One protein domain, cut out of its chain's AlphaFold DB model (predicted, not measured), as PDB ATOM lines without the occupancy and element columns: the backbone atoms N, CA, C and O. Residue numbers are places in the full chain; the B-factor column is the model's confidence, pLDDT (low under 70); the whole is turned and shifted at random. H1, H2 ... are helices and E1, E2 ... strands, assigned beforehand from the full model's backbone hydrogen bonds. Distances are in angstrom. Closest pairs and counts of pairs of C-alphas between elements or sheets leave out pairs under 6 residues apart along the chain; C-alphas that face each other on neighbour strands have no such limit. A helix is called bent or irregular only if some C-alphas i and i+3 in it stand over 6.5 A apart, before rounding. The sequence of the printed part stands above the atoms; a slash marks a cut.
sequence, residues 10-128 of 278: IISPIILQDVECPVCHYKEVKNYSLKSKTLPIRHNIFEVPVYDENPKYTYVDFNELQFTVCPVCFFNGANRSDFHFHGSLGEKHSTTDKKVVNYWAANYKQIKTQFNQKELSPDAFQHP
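What this domain is: This is residues 10 to 128 of the 278 residues of an uncharacterized protein of Leptospira ryugenii (UniProt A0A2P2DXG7). There is little regular structure: hairpin E1-E2 runs through the middle, with small hairpin E3-E4 towards one end and kinked helix H1 at the other. Long unnamed residues 52 to 84 lead from E4 to hairpin E5-E6, near the end of E1. The 119 printed residues, 46 in named elements, are mixed: six strands, antiparallel in pairs, then H1 and H2. It is only just compact, close to loose, radius of gyration of the C-alphas 15.8 A, spans 46 by 37 by 27 A.

How they stand to each other: E1, residues 14 to 19, and E2, 29 to 34, form a hairpin; N 17 and O 31 are 3.0 A apart. In hairpin E3, 41 to 43, and E4, 49 to 51, N 50 and O 42 are 2.8 A apart. In hairpin E5, 85 to 87, and E6, 90 to 92, N 92 and O 85 are 2.8 A apart. The closest C-alphas of E1 and E5, Val 19 and Phe 85, are 5.2 A apart. H1, 98 to 115, is apart from E1 and E2; 12 of 14 O i to N i+4 pairs are within hydrogen-bond range.

Where its parts are: E1 begins at C-alpha 14 (-95.057, 57.352, 25.844). H1 spans 22.4 A and is irregular, C-alphas 106 and 109 being 8.2 A apart. H2, 122 to 125, ends at C-alpha 125 (-109.913, 55.863, 25.351).

The domain as a whole: The printed part has no cut. The E4 to E5 link is long. Residues 88 to 89 are under pLDDT 70.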
ATOM      1  N   ILE A  10     -88.334  67.213  19.954       77.19
ATOM      2  CA  ILE A  10     -89.014  66.802  21.188       77.19
ATOM      3  C   ILE A  10     -89.513  65.354  21.028       77.19
ATOM      4  O   ILE A  10     -90.207  65.017  20.063       77.19
ATOM      5  N   ILE A  11     -89.126  64.474  21.955       90.12
ATOM      6  CA  ILE A  11     -89.404  63.033  21.887       90.12
ATOM      7  C   ILE A  11     -90.645  62.706  22.728       90.12
ATOM      8  O   ILE A  11     -90.765  63.151  23.865       90.12
ATOM      9  N   SER A  12     -91.550  61.857  22.234       90.56
ATOM     10  CA  SER A  12     -92.656  61.372  23.073       90.56
ATOM     11  C   SER A  12     -92.141  60.445  24.193       90.56
ATOM     12  O   SER A  12     -91.419  59.473  23.896       90.56
ATOM     13  N   PRO A  13     -92.519  60.677  25.466       93.75
ATOM     14  CA  PRO A  13     -92.159  59.799  26.578       93.75
ATOM     15  C   PRO A  13     -93.036  58.538  26.642       93.75
ATOM     16  O   PRO A  13     -92.747  57.628  27.417       93.75
ATOM     17  N   ILE A  14     -94.088  58.449  25.824       94.44
ATOM     18  CA  ILE A  14     -95.057  57.352  25.844       94.44
ATOM     19  C   ILE A  14     -94.691  56.282  24.811       94.44
ATOM     20  O   ILE A  14     -94.215  56.569  23.710       94.44
ATOM     21  N   ILE A  15     -94.905  55.023  25.179       92.12
ATOM     22  CA  ILE A  15     -94.930  53.876  24.272       92.12
ATOM     23  C   ILE A  15     -96.389  53.444  24.143       92.12
ATOM     24  O   ILE A  15     -97.020  53.107  25.147       92.12
ATOM     25  N   LEU A  16     -96.898  53.444  22.913       92.94
ATOM     26  CA  LEU A  16     -98.203  52.895  22.563       92.94
ATOM     27  C   LEU A  16     -98.020  51.483  22.006       92.94
ATOM     28  O   LEU A  16     -97.196  51.268  21.116       92.94
ATOM     29  N   GLN A  17     -98.774  50.531  22.544       91.94
ATOM     30  CA  GLN A  17     -98.802  49.144  22.089       91.94
ATOM     31  C   GLN A  17    -100.244  48.651  22.016       91.94
ATOM     32  O   GLN A  17    -101.065  49.001  22.864       91.94
ATOM     33  N   ASP A  18    -100.518  47.802  21.032       93.81
ATOM     34  CA  ASP A  18    -101.776  47.070  20.960       93.81
ATOM     35  C   ASP A  18    -101.672  45.799  21.803       93.81
ATOM     36  O   ASP A  18    -100.671  45.078  21.763       93.81
ATOM     37  N   VAL A  19    -102.700  45.554  22.613       94.81
ATOM     38  CA  VAL A  19    -102.831  44.361  23.452       94.81
ATOM     39  C   VAL A  19    -104.195  43.718  23.234       94.81
ATOM     40  O   VAL A  19    -105.170  44.380  22.876       94.81
ATOM     41  N   GLU A  20    -104.281  42.416  23.480       96.69
ATOM     42  CA  GLU A  20    -105.522  41.668  23.340       96.69
ATOM     43  C   GLU A  20    -106.276  41.572  24.678       96.69
ATOM     44  O   GLU A  20    -105.730  41.225  25.729       96.69
ATOM     45  N   CYS A  21    -107.572  41.884  24.644       97.56
ATOM     46  CA  CYS A  21    -108.452  41.791  25.802       97.56
ATOM     47  C   CYS A  21    -108.669  40.330  26.231       97.56
ATOM     48  O   CYS A  21    -109.174  39.550  25.426       97.56
ATOM     49  N   PRO A  22    -108.434  39.959  27.503       97.62
ATOM     50  CA  PRO A  22    -108.633  38.583  27.966       97.62
ATOM     51  C   PRO A  22    -110.106  38.183  28.119       97.62
ATOM     52  O   PRO A  22    -110.402  37.027  28.392       97.62
ATOM     53  N   VAL A  23    -111.030  39.140  27.997       97.75
ATOM     54  CA  VAL A  23    -112.472  38.915  28.160       97.75
ATOM     55  C   VAL A  23    -113.167  38.712  26.817       97.75
ATOM     56  O   VAL A  23    -113.992  37.818  26.680       97.75
ATOM     57  N   CYS A  24    -112.875  39.572  25.837       96.81
ATOM     58  CA  CYS A  24    -113.571  39.581  24.544       96.81
ATOM     59  C   CYS A  24    -112.649  39.364  23.339       96.81
ATOM     60  O   CYS A  24    -113.119  39.448  22.209       96.81
ATOM     61  N   HIS A  25    -111.353  39.127  23.563       96.81
ATOM     62  CA  HIS A  25    -110.351  38.855  22.524       96.81
ATOM     63  C   HIS A  25    -110.171  39.960  21.471       96.81
ATOM     64  O   HIS A  25    -109.557  39.745  20.428       96.81
ATOM     65  N   TYR A  26    -110.663  41.174  21.741       96.38
ATOM     66  CA  TYR A  26    -110.370  42.333  20.902       96.38
ATOM     67  C   TYR A  26    -108.869  42.644  20.955       96.38
ATOM     68  O   TYR A  26    -108.339  42.849  22.047       96.38
ATOM     69  N   LYS A  27    -108.198  42.655  19.795       94.25
ATOM     70  CA  LYS A  27    -106.726  42.654  19.674       94.25
ATOM     71  C   LYS A  27    -106.068  44.034  19.662       94.25
ATOM     72  O   LYS A  27    -104.864  44.127  19.854       94.25
ATOM     73  N   GLU A  28    -106.844  45.088  19.438       93.81
ATOM     74  CA  GLU A  28    -106.328  46.449  19.234       93.81
ATOM     75  C   GLU A  28    -106.620  47.348  20.446       93.81
ATOM     76  O   GLU A  28    -106.917  48.537  20.313       93.81
ATOM     77  N   VAL A  29    -106.586  46.787  21.661       95.75
ATOM     78  CA  VAL A  29    -106.731  47.600  22.874       95.75
ATOM     79  C   VAL A  29    -105.472  48.450  23.037       95.75
ATOM     80  O   VAL A  29    -104.373  47.915  23.168       95.75
ATOM     81  N   LYS A  30    -105.630  49.777  23.067       94.88
ATOM     82  CA  LYS A  30    -104.515  50.723  23.204       94.88
ATOM     83  C   LYS A  30    -103.972  50.734  24.634       94.88
ATOM     84  O   LYS A  30    -104.615  51.258  25.546       94.88
ATOM     85  N   ASN A  31    -102.783  50.168  24.830       94.69
ATOM     86  CA  ASN A  31    -102.027  50.215  26.079       94.69
ATOM     87  C   ASN A  31    -100.931  51.284  25.996       94.69
ATOM     88  O   ASN A  31    -100.133  51.307  25.055       94.69
ATOM     89  N   TYR A  32    -100.877  52.147  27.008       94.56
ATOM     90  CA  TYR A  32     -99.868  53.193  27.137       94.56
ATOM     91  C   TYR A  32     -98.906  52.845  28.270       94.56
ATOM     92  O   TYR A  32     -99.327  52.468  29.364       94.56
ATOM     93  N   SER A  33     -97.608  53.008  28.030       92.62
ATOM     94  CA  SER A  33     -96.587  52.909  29.075       92.62
ATOM     95  C   SER A  33     -95.624  54.085  29.010       92.62
ATOM     96  O   SER A  33     -95.273  54.560  27.929       92.62
ATOM     97  N   LEU A  34     -95.204  54.567  30.178       92.88
ATOM     98  CA  LEU A  34     -94.204  55.619  30.286       92.88
ATOM     99  C   LEU A  34     -92.803  55.014  30.141       92.88
ATOM    100  O   LEU A  34     -92.442  54.076  30.856       92.88
ATOM    101  N   LYS A  35     -91.991  55.562  29.235       92.38
ATOM    102  CA  LYS A  35     -90.577  55.192  29.102       92.38
ATOM    103  C   LYS A  35     -89.849  55.529  30.403       92.38
ATOM    104  O   LYS A  35     -89.937  56.651  30.904       92.38
ATOM    105  N   SER A  36     -89.095  54.573  30.936       88.31
ATOM    106  CA  SER A  36     -88.333  54.774  32.168       88.31
ATOM    107  C   SER A  36     -87.406  55.989  32.064       88.31
ATOM    108  O   SER A  36     -86.740  56.171  31.046       88.31
ATOM    109  N   LYS A  37     -87.338  56.787  33.139       86.19
ATOM    110  CA  LYS A  37     -86.451  57.960  33.269       86.19
ATOM    111  C   LYS A  37     -86.676  59.065  32.219       86.19
ATOM    112  O   LYS A  37     -85.749  59.815  31.931       86.19
ATOM    113  N   THR A  38     -87.874  59.162  31.634       91.38
ATOM    114  CA  THR A  38     -88.186  60.236  30.669       91.38
ATOM    115  C   THR A  38     -88.741  61.490  31.322       91.38
ATOM    116  O   THR A  38     -88.268  62.578  31.015       91.38
ATOM    117  N   LEU A  39     -89.672  61.351  32.259       91.69
ATOM    118  CA  LEU A  39     -90.198  62.463  33.049       91.69
ATOM    119  C   LEU A  39     -89.740  62.313  34.507       91.69
ATOM    120  O   LEU A  39     -89.788  61.188  35.025       91.69
ATOM    121  N   PRO A  40     -89.270  63.389  35.168       93.00
ATOM    122  CA  PRO A  40     -89.120  63.403  36.616       93.00
ATOM    123  C   PRO A  40     -90.475  63.139  37.279       93.00
ATOM    124  O   PRO A  40     -91.516  63.586  36.793       93.00
ATOM    125  N   ILE A  41     -90.456  62.358  38.360       94.00
ATOM    126  CA  ILE A  41     -91.656  61.984  39.107       94.00
ATOM    127  C   ILE A  41     -91.432  62.368  40.560       94.00
ATOM    128  O   ILE A  41     -90.551  61.816  41.228       94.00
ATOM    129  N   ARG A  42     -92.271  63.268  41.051       93.62
ATOM    130  CA  ARG A  42     -92.471  63.514  42.480       93.62
ATOM    131  C   ARG A  42     -93.833  62.958  42.893       93.62
ATOM    132  O   ARG A  42     -94.577  62.443  42.064       93.62
ATOM    133  N   HIS A  43     -94.150  63.014  44.179       94.62
ATOM    134  CA  HIS A  43     -95.449  62.580  44.690       94.62
ATOM    135  C   HIS A  43     -96.085  63.730  45.458       94.62
ATOM    136  O   HIS A  43     -95.393  64.412  46.215       94.62
ATOM    137  N   ASN A  44     -97.389  63.934  45.267       95.44
ATOM    138  CA  ASN A  44     -98.139  64.872  46.095       95.44
ATOM    139  C   ASN A  44     -98.337  64.304  47.517       95.44
ATOM    140  O   ASN A  44     -97.899  63.197  47.839       95.44
ATOM    141  N   ILE A  45     -99.020  65.055  48.382       95.88
ATOM    142  CA  ILE A  45     -99.292  64.641  49.770       95.88
ATOM    143  C   ILE A  45    -100.129  63.354  49.892       95.88
ATOM    144  O   ILE A  45    -100.178  62.750  50.953       95.88
ATOM    145  N   PHE A  46    -100.792  62.917  48.823       96.81
ATOM    146  CA  PHE A  46    -101.582  61.687  48.785       96.81
ATOM    147  C   PHE A  46    -100.817  60.510  48.155       96.81
ATOM    148  O   PHE A  46    -101.432  59.521  47.760       96.81
ATOM    149  N   GLU A  47     -99.496  60.634  47.993       96.31
ATOM    150  CA  GLU A  47     -98.649  59.693  47.246       96.31
ATOM    151  C   GLU A  47     -99.116  59.436  45.801       96.31
ATOM    152  O   GLU A  47     -98.805  58.405  45.198       96.31
ATOM    153  N   VAL A  48     -99.859  60.367  45.191       96.25
ATOM    154  CA  VAL A  48    -100.177  60.284  43.761       96.25
ATOM    155  C   VAL A  48     -99.002  60.874  42.975       96.25
ATOM    156  O   VAL A  48     -98.567  61.985  43.293       96.25
ATOM    157  N   PRO A  49     -98.471  60.159  41.960       95.12
ATOM    158  CA  PRO A  49     -97.388  60.666  41.128       95.12
ATOM    159  C   PRO A  49     -97.756  61.994  40.470       95.12
ATOM    160  O   PRO A  49     -98.836  62.118  39.893       95.12
ATOM    161  N   VAL A  50     -96.832  62.946  40.501       94.81
ATOM    162  CA  VAL A  50     -96.879  64.181  39.721       94.81
ATOM    163  C   VAL A  50     -95.688  64.167  38.777       94.81
ATOM    164  O   VAL A  50     -94.549  63.935  39.188       94.81
ATOM    165  N   TYR A  51     -95.983  64.333  37.494       93.94
ATOM    166  CA  TYR A  51     -94.999  64.308  36.421       93.94
ATOM    167  C   TYR A  51     -94.558  65.740  36.151       93.94
ATOM    168  O   TYR A  51     -95.413  66.584  35.890       93.94
ATOM    169  N   ASP A  52     -93.254  65.998  36.214       92.19
ATOM    170  CA  ASP A  52     -92.686  67.315  35.923       92.19
ATOM    171  C   ASP A  52     -92.199  67.395  34.467       92.19
ATOM    172  O   ASP A  52     -91.993  66.383  33.785       92.19
ATOM    173  N   GLU A  53     -92.009  68.618  33.975       91.06
ATOM    174  CA  GLU A  53     -91.480  68.862  32.634       91.06
ATOM    175  C   GLU A  53     -90.039  68.356  32.481       91.06
ATOM    176  O   GLU A  53     -89.212  68.407  33.392       91.06
ATOM    177  N   ASN A  54     -89.721  67.890  31.274       89.75
ATOM    178  CA  ASN A  54     -88.360  67.587  30.862       89.75
ATOM    179  C   ASN A  54     -88.133  68.208  29.482       89.75
ATOM    180  O   ASN A  54     -88.811  67.786  28.548       89.75
ATOM    181  N   PRO A  55     -87.165  69.124  29.303       89.75
ATOM    182  CA  PRO A  55     -86.935  69.803  28.024       89.75
ATOM    183  C   PRO A  55     -86.768  68.862  26.820       89.75
ATOM    184  O   PRO A  55     -87.085  69.223  25.691       89.75
ATOM    185  N   LYS A  56     -86.302  67.628  27.050       91.31
ATOM    186  CA  LYS A  56     -86.083  66.625  25.998       91.31
ATOM    187  C   LYS A  56     -87.363  65.911  25.536       91.31
ATOM    188  O   LYS A  56     -87.371  65.304  24.458       91.31
ATOM    189  N   TYR A  57     -88.420  65.916  26.346       92.12
ATOM    190  CA  TYR A  57     -89.620  65.115  26.117       92.12
ATOM    191  C   TYR A  57     -90.888  65.961  26.140       92.12
ATOM    192  O   TYR A  57     -91.001  66.926  26.885       92.12
ATOM    193  N   THR A  58     -91.886  65.567  25.349       91.81
ATOM    194  CA  THR A  58     -93.214  66.182  25.445       91.81
ATOM    195  C   THR A  58     -93.785  65.914  26.832       91.81
ATOM    196  O   THR A  58     -93.791  64.765  27.275       91.81
ATOM    197  N   TYR A  59     -94.283  66.952  27.502       92.06
ATOM    198  CA  TYR A  59     -94.977  66.796  28.774       92.06
ATOM    199  C   TYR A  59     -96.209  65.894  28.623       92.06
ATOM    200  O   TYR A  59     -97.002  66.064  27.694       92.06
ATOM    201  N   VAL A  60     -96.375  64.944  29.545       92.50
ATOM    202  CA  VAL A  60     -97.564  64.091  29.651       92.50
ATOM    203  C   VAL A  60     -97.827  63.796  31.124       92.50
ATOM    204  O   VAL A  60     -96.971  63.220  31.795       92.50
ATOM    205  N   ASP A  61     -99.033  64.095  31.609       93.38
ATOM    206  CA  ASP A  61     -99.496  63.556  32.888       93.38
ATOM    207  C   ASP A  61     -99.936  62.100  32.696       93.38
ATOM    208  O   ASP A  61    -101.019  61.797  32.192       93.38
ATOM    209  N   PHE A  62     -99.078  61.160  33.092       94.75
ATOM    210  CA  PHE A  62     -99.351  59.743  32.878       94.75
ATOM    211  C   PHE A  62    -100.483  59.199  33.770       94.75
ATOM    212  O   PHE A  62    -101.003  58.118  33.479       94.75
ATOM    213  N   ASN A  63    -100.959  59.942  34.782       94.81
ATOM    214  CA  ASN A  63    -102.175  59.556  35.510       94.81
ATOM    215  C   ASN A  63    -103.401  59.464  34.582       94.81
ATOM    216  O   ASN A  63    -104.313  58.683  34.856       94.81
ATOM    217  N   GLU A  64    -103.404  60.194  33.464       95.12
ATOM    218  CA  GLU A  64    -104.485  60.196  32.470       95.12
ATOM    219  C   GLU A  64    -104.482  58.942  31.576       95.12
ATOM    220  O   GLU A  64    -105.507  58.544  31.016       95.12
ATOM    221  N   LEU A  65    -103.326  58.281  31.457       95.06
ATOM    222  CA  LEU A  65    -103.091  57.168  30.530       95.06
ATOM    223  C   LEU A  65    -102.856  55.821  31.221       95.06
ATOM    224  O   LEU A  65    -102.936  54.785  30.559       95.06
ATOM    225  N   GLN A  66    -102.605  55.822  32.533       94.12
ATOM    226  CA  GLN A  66    -102.223  54.641  33.313       94.12
ATOM    227  C   GLN A  66    -103.182  53.454  33.142       94.12
ATOM    228  O   GLN A  66    -102.751  52.301  33.095       94.12
ATOM    229  N   PHE A  67    -104.486  53.719  33.060       96.69
ATOM    230  CA  PHE A  67    -105.494  52.673  32.932       96.69
ATOM    231  C   PHE A  67    -105.800  52.379  31.465       96.69
ATOM    232  O   PHE A  67    -106.241  53.242  30.706       96.69
ATOM    233  N   THR A  68    -105.592  51.130  31.069       96.94
ATOM    234  CA  THR A  68    -105.973  50.596  29.760       96.94
ATOM    235  C   THR A  68    -107.409  50.099  29.822       96.94
ATOM    236  O   THR A  68    -107.758  49.341  30.726       96.94
ATOM    237  N   VAL A  69    -108.237  50.510  28.863       97.44
ATOM    238  CA  VAL A  69    -109.655  50.134  28.786       97.44
ATOM    239  C   VAL A  69    -109.917  49.469  27.443       97.44
ATOM    240  O   VAL A  69    -109.615  50.033  26.395       97.44
ATOM    241  N   CYS A  70    -110.499  48.273  27.465       97.12
ATOM    242  CA  CYS A  70    -111.002  47.639  26.256       97.12
ATOM    243  C   CYS A  70    -112.253  48.388  25.763       97.12
ATOM    244  O   CYS A  70    -113.250  48.417  26.489       97.12
ATOM    245  N   PRO A  71    -112.273  48.921  24.529       95.62
ATOM    246  CA  PRO A  71    -113.409  49.706  24.042       95.62
ATOM    247  C   PRO A  71    -114.687  48.875  23.824       95.62
ATOM    248  O   PRO A  71    -115.795  49.411  23.797       95.62
ATOM    249  N   VAL A  72    -114.552  47.552  23.682       95.19
ATOM    250  CA  VAL A  72    -115.677  46.646  23.419       95.19
ATOM    251  C   VAL A  72    -116.417  46.296  24.711       95.19
ATOM    252  O   VAL A  72    -117.618  46.546  24.830       95.19
ATOM    253  N   CYS A  73    -115.700  45.735  25.688       96.19
ATOM    254  CA  CYS A  73    -116.282  45.166  26.911       96.19
ATOM    255  C   CYS A  73    -115.966  45.962  28.188       96.19
ATOM    256  O   CYS A  73    -116.316  45.532  29.286       96.19
ATOM    257  N   PHE A  74    -115.270  47.094  28.061       97.31
ATOM    258  CA  PHE A  74    -114.891  47.995  29.157       97.31
ATOM    259  C   PHE A  74    -113.992  47.345  30.218       97.31
ATOM    260  O   PHE A  74    -113.753  47.931  31.270       97.31
ATOM    261  N   PHE A  75    -113.441  46.159  29.936       97.94
ATOM    262  CA  PHE A  75    -112.436  45.540  30.791       97.94
ATOM    263  C   PHE A  75    -111.252  46.484  30.982       97.94
ATOM    264  O   PHE A  75    -110.754  47.073  30.021       97.94
ATOM    265  N   ASN A  76    -110.817  46.621  32.229       96.50
ATOM    266  CA  ASN A  76    -109.796  47.570  32.638       96.50
ATOM    267  C   ASN A  76    -108.545  46.845  33.147       96.50
ATOM    268  O   ASN A  76    -108.646  45.830  33.834       96.50
ATOM    269  N   GLY A  77    -107.370  47.395  32.863       94.88
ATOM    270  CA  GLY A  77    -106.121  46.964  33.475       94.88
ATOM    271  C   GLY A  77    -105.198  48.145  33.739       94.88
ATOM    272  O   GLY A  77    -105.160  49.102  32.968       94.88
ATOM    273  N   ALA A  78    -104.458  48.070  34.840       89.38
ATOM    274  CA  ALA A  78    -103.457  49.071  35.212       89.38
ATOM    275  C   ALA A  78    -102.048  48.648  34.777       89.38
ATOM    276  O   ALA A  78    -101.145  49.475  34.700       89.38
ATOM    277  N   ASN A  79    -101.857  47.356  34.499       88.12
ATOM    278  CA  ASN A  79    -100.597  46.792  34.051       88.12
ATOM    279  C   ASN A  79    -100.774  46.129  32.692       88.12
ATOM    280  O   ASN A  79    -101.815  45.545  32.395       88.12
ATOM    281  N   ARG A  80     -99.707  46.111  31.892       86.38
ATOM    282  CA  ARG A  80     -99.703  45.378  30.620       86.38
ATOM    283  C   ARG A  80    -100.021  43.887  30.802       86.38
ATOM    284  O   ARG A  80    -100.652  43.297  29.938       86.38
ATOM    285  N   SER A  81     -99.629  43.290  31.931       92.06
ATOM    286  CA  SER A  81     -99.917  41.884  32.252       92.06
ATOM    287  C   SER A  81    -101.396  41.593  32.519       92.06
ATOM    288  O   SER A  81    -101.775  40.429  32.560       92.06
ATOM    289  N   ASP A  82    -102.244  42.615  32.681       95.12
ATOM    290  CA  ASP A  82    -103.694  42.421  32.749       95.12
ATOM    291  C   ASP A  82    -104.275  41.997  31.382       95.12
ATOM    292  O   ASP A  82    -105.398  41.498  31.326       95.12
ATOM    293  N   PHE A  83    -103.516  42.123  30.288       96.38
ATOM    294  CA  PHE A  83    -103.928  41.803  28.921       96.38
ATOM    295  C   PHE A  83    -103.077  40.686  28.304       96.38
ATOM    296  O   PHE A  83    -101.986  40.371  28.781       96.38
ATOM    297  N   HIS A  84    -103.586  40.078  27.233       95.12
ATOM    298  CA  HIS A  84    -102.789  39.221  26.363       95.12
ATOM    299  C   HIS A  84    -101.862  40.095  25.512       95.12
ATOM    300  O   HIS A  84    -102.272  41.132  24.993       95.12
ATOM    301  N   PHE A  85    -100.604  39.694  25.376       88.38
ATOM    302  CA  PHE A  85     -99.603  40.437  24.619       88.38
ATOM    303  C   PHE A  85     -98.980  39.542  23.558       88.38
ATOM    304  O   PHE A  85     -98.451  38.479  23.875       88.38
ATOM    305  N   HIS A  86     -98.991  40.025  22.319       81.19
ATOM    306  CA  HIS A  86     -98.387  39.365  21.168       81.19
ATOM    307  C   HIS A  86     -97.270  40.262  20.649       81.19
ATOM    308  O   HIS A  86     -97.530  41.269  19.994       81.19
ATOM    309  N   GLY A  87     -96.023  39.955  21.004       71.06
ATOM    310  CA  GLY A  87     -94.870  40.751  20.584       71.06
ATOM    311  C   GLY A  87     -93.712  39.898  20.092       71.06
ATOM    312  O   GLY A  87     -93.749  38.673  20.140       71.06
ATOM    313  N   SER A  88     -92.639  40.560  19.662       67.69
ATOM    314  CA  SER A  88     -91.429  39.911  19.133       67.69
ATOM    315  C   SER A  88     -90.741  38.958  20.117       67.69
ATOM    316  O   SER A  88     -89.988  38.086  19.703       67.69
ATOM    317  N   LEU A  89     -91.009  39.108  21.417       68.31
ATOM    318  CA  LEU A  89     -90.491  38.262  22.496       68.31
ATOM    319  C   LEU A  89     -91.427  37.086  22.850       68.31
ATOM    320  O   LEU A  89     -91.230  36.448  23.885       68.31
ATOM    321  N   GLY A  90     -92.443  36.824  22.025       74.38
ATOM    322  CA  GLY A  90     -93.405  35.736  22.183       74.38
ATOM    323  C   GLY A  90     -94.778  36.180  22.690       74.38
ATOM    324  O   GLY A  90     -95.000  37.339  23.058       74.38
ATOM    325  N   GLU A  91     -95.701  35.221  22.704       83.88
ATOM    326  CA  GLU A  91     -97.052  35.389  23.230       83.88
ATOM    327  C   GLU A  91     -97.039  35.299  24.760       83.88
ATOM    328  O   GLU A  91     -96.454  34.389  25.353       83.88
ATOM    329  N   LYS A  92     -97.683  36.259  25.422       89.69
ATOM    330  CA  LYS A  92     -97.871  36.257  26.874       89.69
ATOM    331  C   LYS A  92     -99.345  36.339  27.195       89.69
ATOM    332  O   LYS A  92    -100.035  37.269  26.777       89.69
ATOM    333  N   HIS A  93     -99.818  35.388  27.992       93.25
ATOM    334  CA  HIS A  93    -101.190  35.419  28.463       93.25
ATOM    335  C   HIS A  93    -101.368  36.367  29.656       93.25
ATOM    336  O   HIS A  93    -100.431  36.604  30.417       93.25
ATOM    337  N   SER A  94    -102.586  36.897  29.807       94.75
ATOM    338  CA  SER A  94    -102.959  37.749  30.930       94.75
ATOM    339  C   SER A  94    -102.761  37.004  32.247       94.75
ATOM    340  O   SER A  94    -103.103  35.827  32.367       94.75
ATOM    341  N   THR A  95    -102.243  37.713  33.244       94.81
ATOM    342  CA  THR A  95    -102.123  37.236  34.625       94.81
ATOM    343  C   THR A  95    -103.349  37.597  35.466       94.81
ATOM    344  O   THR A  95    -103.316  37.437  36.684       94.81
ATOM    345  N   THR A  96    -104.409  38.138  34.855       95.56
ATOM    346  CA  THR A  96    -105.655  38.441  35.571       95.56
ATOM    347  C   THR A  96    -106.280  37.147  36.080       95.56
ATOM    348  O   THR A  96    -106.371  36.160  35.350       95.56
ATOM    349  N   ASP A  97    -106.741  37.158  37.331       96.31
ATOM    350  CA  ASP A  97    -107.402  36.005  37.936       96.31
ATOM    351  C   ASP A  97    -108.612  35.548  37.100       96.31
ATOM    352  O   ASP A  97    -109.458  36.352  36.691       96.31
ATOM    353  N   LYS A  98    -108.716  34.234  36.863       96.38
ATOM    354  CA  LYS A  98    -109.769  33.648  36.020       96.38
ATOM    355  C   LYS A  98    -111.177  33.962  36.527       96.38
ATOM    356  O   LYS A  98    -112.080  34.125  35.713       96.38
ATOM    357  N   LYS A  99    -111.388  34.079  37.843       97.44
ATOM    358  CA  LYS A  99    -112.696  34.445  38.413       97.44
ATOM    359  C   LYS A  99    -113.085  35.865  38.018       97.44
ATOM    360  O   LYS A  99    -114.249  36.102  37.711       97.44
ATOM    361  N   VAL A 100    -112.117  36.783  37.973       97.56
ATOM    362  CA  VAL A 100    -112.334  38.171  37.538       97.56
ATOM    363  C   VAL A 100    -112.663  38.212  36.047       97.56
ATOM    364  O   VAL A 100    -113.639  38.854  35.666       97.56
ATOM    365  N   VAL A 101    -111.908  37.485  35.213       97.75
ATOM    366  CA  VAL A 101    -112.172  37.388  33.764       97.75
ATOM    367  C   VAL A 101    -113.563  36.810  33.497       97.75
ATOM    368  O   VAL A 101    -114.341  37.415  32.763       97.75
ATOM    369  N   ASN A 102    -113.914  35.694  34.142       98.00
ATOM    370  CA  ASN A 102    -115.209  35.036  33.971       98.00
ATOM    371  C   ASN A 102    -116.372  35.919  34.440       98.00
ATOM    372  O   ASN A 102    -117.383  36.024  33.746       98.00
ATOM    373  N   TYR A 103    -116.224  36.586  35.591       98.12
ATOM    374  CA  TYR A 103    -117.221  37.543  36.065       98.12
ATOM    375  C   TYR A 103    -117.408  38.674  35.053       98.12
ATOM    376  O   TYR A 103    -118.537  39.015  34.707       98.12
ATOM    377  N   TRP A 104    -116.317  39.241  34.538       98.00
ATOM    378  CA  TRP A 104    -116.403  40.330  33.572       98.00
ATOM    379  C   TRP A 104    -117.048  39.883  32.256       98.00
ATOM    380  O   TRP A 104    -117.915  40.578  31.733       98.00
ATOM    381  N   ALA A 105    -116.684  38.702  31.749       97.88
ATOM    382  CA  ALA A 105    -117.263  38.118  30.539       97.88
ATOM    383  C   ALA A 105    -118.779  37.915  30.659       97.88
ATOM    384  O   ALA A 105    -119.515  38.196  29.715       97.88
ATOM    385  N   ALA A 106    -119.256  37.488  31.829       98.00
ATOM    386  CA  ALA A 106    -120.682  37.310  32.081       98.00
ATOM    387  C   ALA A 106    -121.447  38.641  32.207       98.00
ATOM    388  O   ALA A 106    -122.636  38.689  31.901       98.00
ATOM    389  N   ASN A 107    -120.782  39.726  32.626       97.94
ATOM    390  CA  ASN A 107    -121.452  40.963  33.046       97.94
ATOM    391  C   ASN A 107    -121.104  42.209  32.211       97.94
ATOM    392  O   ASN A 107    -121.644  43.281  32.483       97.94
ATOM    393  N   TYR A 108    -120.251  42.122  31.181       96.38
ATOM    394  CA  TYR A 108    -119.740  43.315  30.483       96.38
ATOM    395  C   TYR A 108    -120.834  44.224  29.903       96.38
ATOM    396  O   TYR A 108    -120.645  45.438  29.854       96.38
ATOM    397  N   LYS A 109    -121.983  43.672  29.481       96.38
ATOM    398  CA  LYS A 109    -123.118  44.472  28.988       96.38
ATOM    399  C   LYS A 109    -123.689  45.355  30.096       96.38
ATOM    400  O   LYS A 109    -123.833  46.554  29.895       96.38
ATOM    401  N   GLN A 110    -123.942  44.776  31.273       96.69
ATOM    402  CA  GLN A 110    -124.414  45.513  32.445       96.69
ATOM    403  C   GLN A 110    -123.384  46.552  32.895       96.69
ATOM    404  O   GLN A 110    -123.751  47.693  33.150       96.69
ATOM    405  N   ILE A 111    -122.102  46.180  32.942       96.50
ATOM    406  CA  ILE A 111    -121.007  47.092  33.302       96.50
ATOM    407  C   ILE A 111    -120.985  48.280  32.330       96.50
ATOM    408  O   ILE A 111    -120.949  49.429  32.763       96.50
ATOM    409  N   LYS A 112    -121.080  48.032  31.019       94.56
ATOM    410  CA  LYS A 112    -121.117  49.104  30.020       94.56
ATOM    411  C   LYS A 112    -122.329  50.017  30.213       94.56
ATOM    412  O   LYS A 112    -122.148  51.227  30.226       94.56
ATOM    413  N   THR A 113    -123.522  49.465  30.434       94.75
ATOM    414  CA  THR A 113    -124.727  50.263  30.719       94.75
ATOM    415  C   THR A 113    -124.589  51.080  32.002       94.75
ATOM    416  O   THR A 113    -125.002  52.230  32.039       94.75
ATOM    417  N   GLN A 114    -123.995  50.513  33.052       95.50
ATOM    418  CA  GLN A 114    -123.820  51.191  34.333       95.50
ATOM    419  C   GLN A 114    -122.816  52.343  34.239       95.50
ATOM    420  O   GLN A 114    -123.057  53.409  34.803       95.50
ATOM    421  N   PHE A 115    -121.690  52.137  33.558       95.06
ATOM    422  CA  PHE A 115    -120.572  53.075  33.592       95.06
ATOM    423  C   PHE A 115    -120.519  54.026  32.386       95.06
ATOM    424  O   PHE A 115    -120.065  55.157  32.539       95.06
ATOM    425  N   ASN A 116    -121.010  53.633  31.207       93.88
ATOM    426  CA  ASN A 116    -120.969  54.466  29.999       93.88
ATOM    427  C   ASN A 116    -122.152  55.444  29.885       93.88
ATOM    428  O   ASN A 116    -122.740  55.579  28.815       93.88
ATOM    429  N   GLN A 117    -122.508  56.133  30.972       90.81
ATOM    430  CA  GLN A 117    -123.672  57.036  31.015       90.81
ATOM    431  C   GLN A 117    -123.582  58.199  30.014       90.81
ATOM    432  O   GLN A 117    -124.596  58.757  29.615       90.81
ATOM    433  N   LYS A 118    -122.361  58.567  29.617       89.44
ATOM    434  CA  LYS A 118    -122.079  59.634  28.649       89.44
ATOM    435  C   LYS A 118    -121.883  59.126  27.217       89.44
ATOM    436  O   LYS A 118    -121.403  59.876  26.378       89.44
ATOM    437  N   GLU A 119    -122.191  57.853  26.967       91.00
ATOM    438  CA  GLU A 119    -122.111  57.221  25.645       91.00
ATOM    439  C   GLU A 119    -120.762  57.438  24.939       91.00
ATOM    440  O   GLU A 119    -120.693  57.710  23.741       91.00
ATOM    441  N   LEU A 120    -119.658  57.298  25.681       90.56
ATOM    442  CA  LEU A 120    -118.324  57.474  25.122       90.56
ATOM    443  C   LEU A 120    -118.078  56.466  23.995       90.56
ATOM    444  O   LEU A 120    -118.355  55.265  24.134       90.56
ATOM    445  N   SER A 121    -117.542  56.973  22.885       90.75
ATOM    446  CA  SER A 121    -117.130  56.157  21.750       90.75
ATOM    447  C   SER A 121    -115.865  55.352  22.090       90.75
ATOM    448  O   SER A 121    -115.107  55.731  22.986       90.75
ATOM    449  N   PRO A 122    -115.590  54.249  21.368       87.19
ATOM    450  CA  PRO A 122    -114.330  53.508  21.470       87.19
ATOM    451  C   PRO A 122    -113.071  54.385  21.451       87.19
ATOM    452  O   PRO A 122    -112.129  54.134  22.204       87.19
ATOM    453  N   ASP A 123    -113.081  55.433  20.627       90.44
ATOM    454  CA  ASP A 123    -111.936  56.319  20.425       90.44
ATOM    455  C   ASP A 123    -111.673  57.245  21.612       90.44
ATOM    456  O   ASP A 123    -110.555  57.729  21.770       90.44
ATOM    457  N   ALA A 124    -112.646  57.421  22.513       92.00
ATOM    458  CA  ALA A 124    -112.488  58.242  23.712       92.00
ATOM    459  C   ALA A 124    -111.376  57.733  24.653       92.00
ATOM    460  O   ALA A 124    -110.856  58.496  25.464       92.00
ATOM    461  N   PHE A 125    -110.995  56.453  24.554       91.81
ATOM    462  CA  PHE A 125    -109.913  55.863  25.351       91.81
ATOM    463  C   PHE A 125    -108.522  55.995  24.709       91.81
ATOM    464  O   PHE A 125    -107.529  55.580  25.325       91.81
ATOM    465  N   GLN A 126    -108.432  56.568  23.508       91.75
ATOM    466  CA  GLN A 126    -107.169  56.879  22.846       91.75
ATOM    467  C   GLN A 126    -106.609  58.222  23.345       91.75
ATOM    468  O   GLN A 126    -107.349  59.078  23.811       91.75
ATOM    469  N   HIS A 127    -105.289  58.399  23.300       90.56
ATOM    470  CA  HIS A 127    -104.634  59.662  23.644       90.56
ATOM    471  C   HIS A 127    -104.760  60.675  22.485       90.56
ATOM    472  O   HIS A 127    -104.428  60.303  21.358       90.56
ATOM    473  N   PRO A 128    -105.151  61.942  22.737       91.69
ATOM    474  CA  PRO A 128    -105.538  62.516  24.030       91.69
ATOM    475  C   PRO A 128    -106.940  62.076  24.475       91.69
ATOM    476  O   PRO A 128    -107.880  62.075  23.685       91.69
TER     477      PRO A 128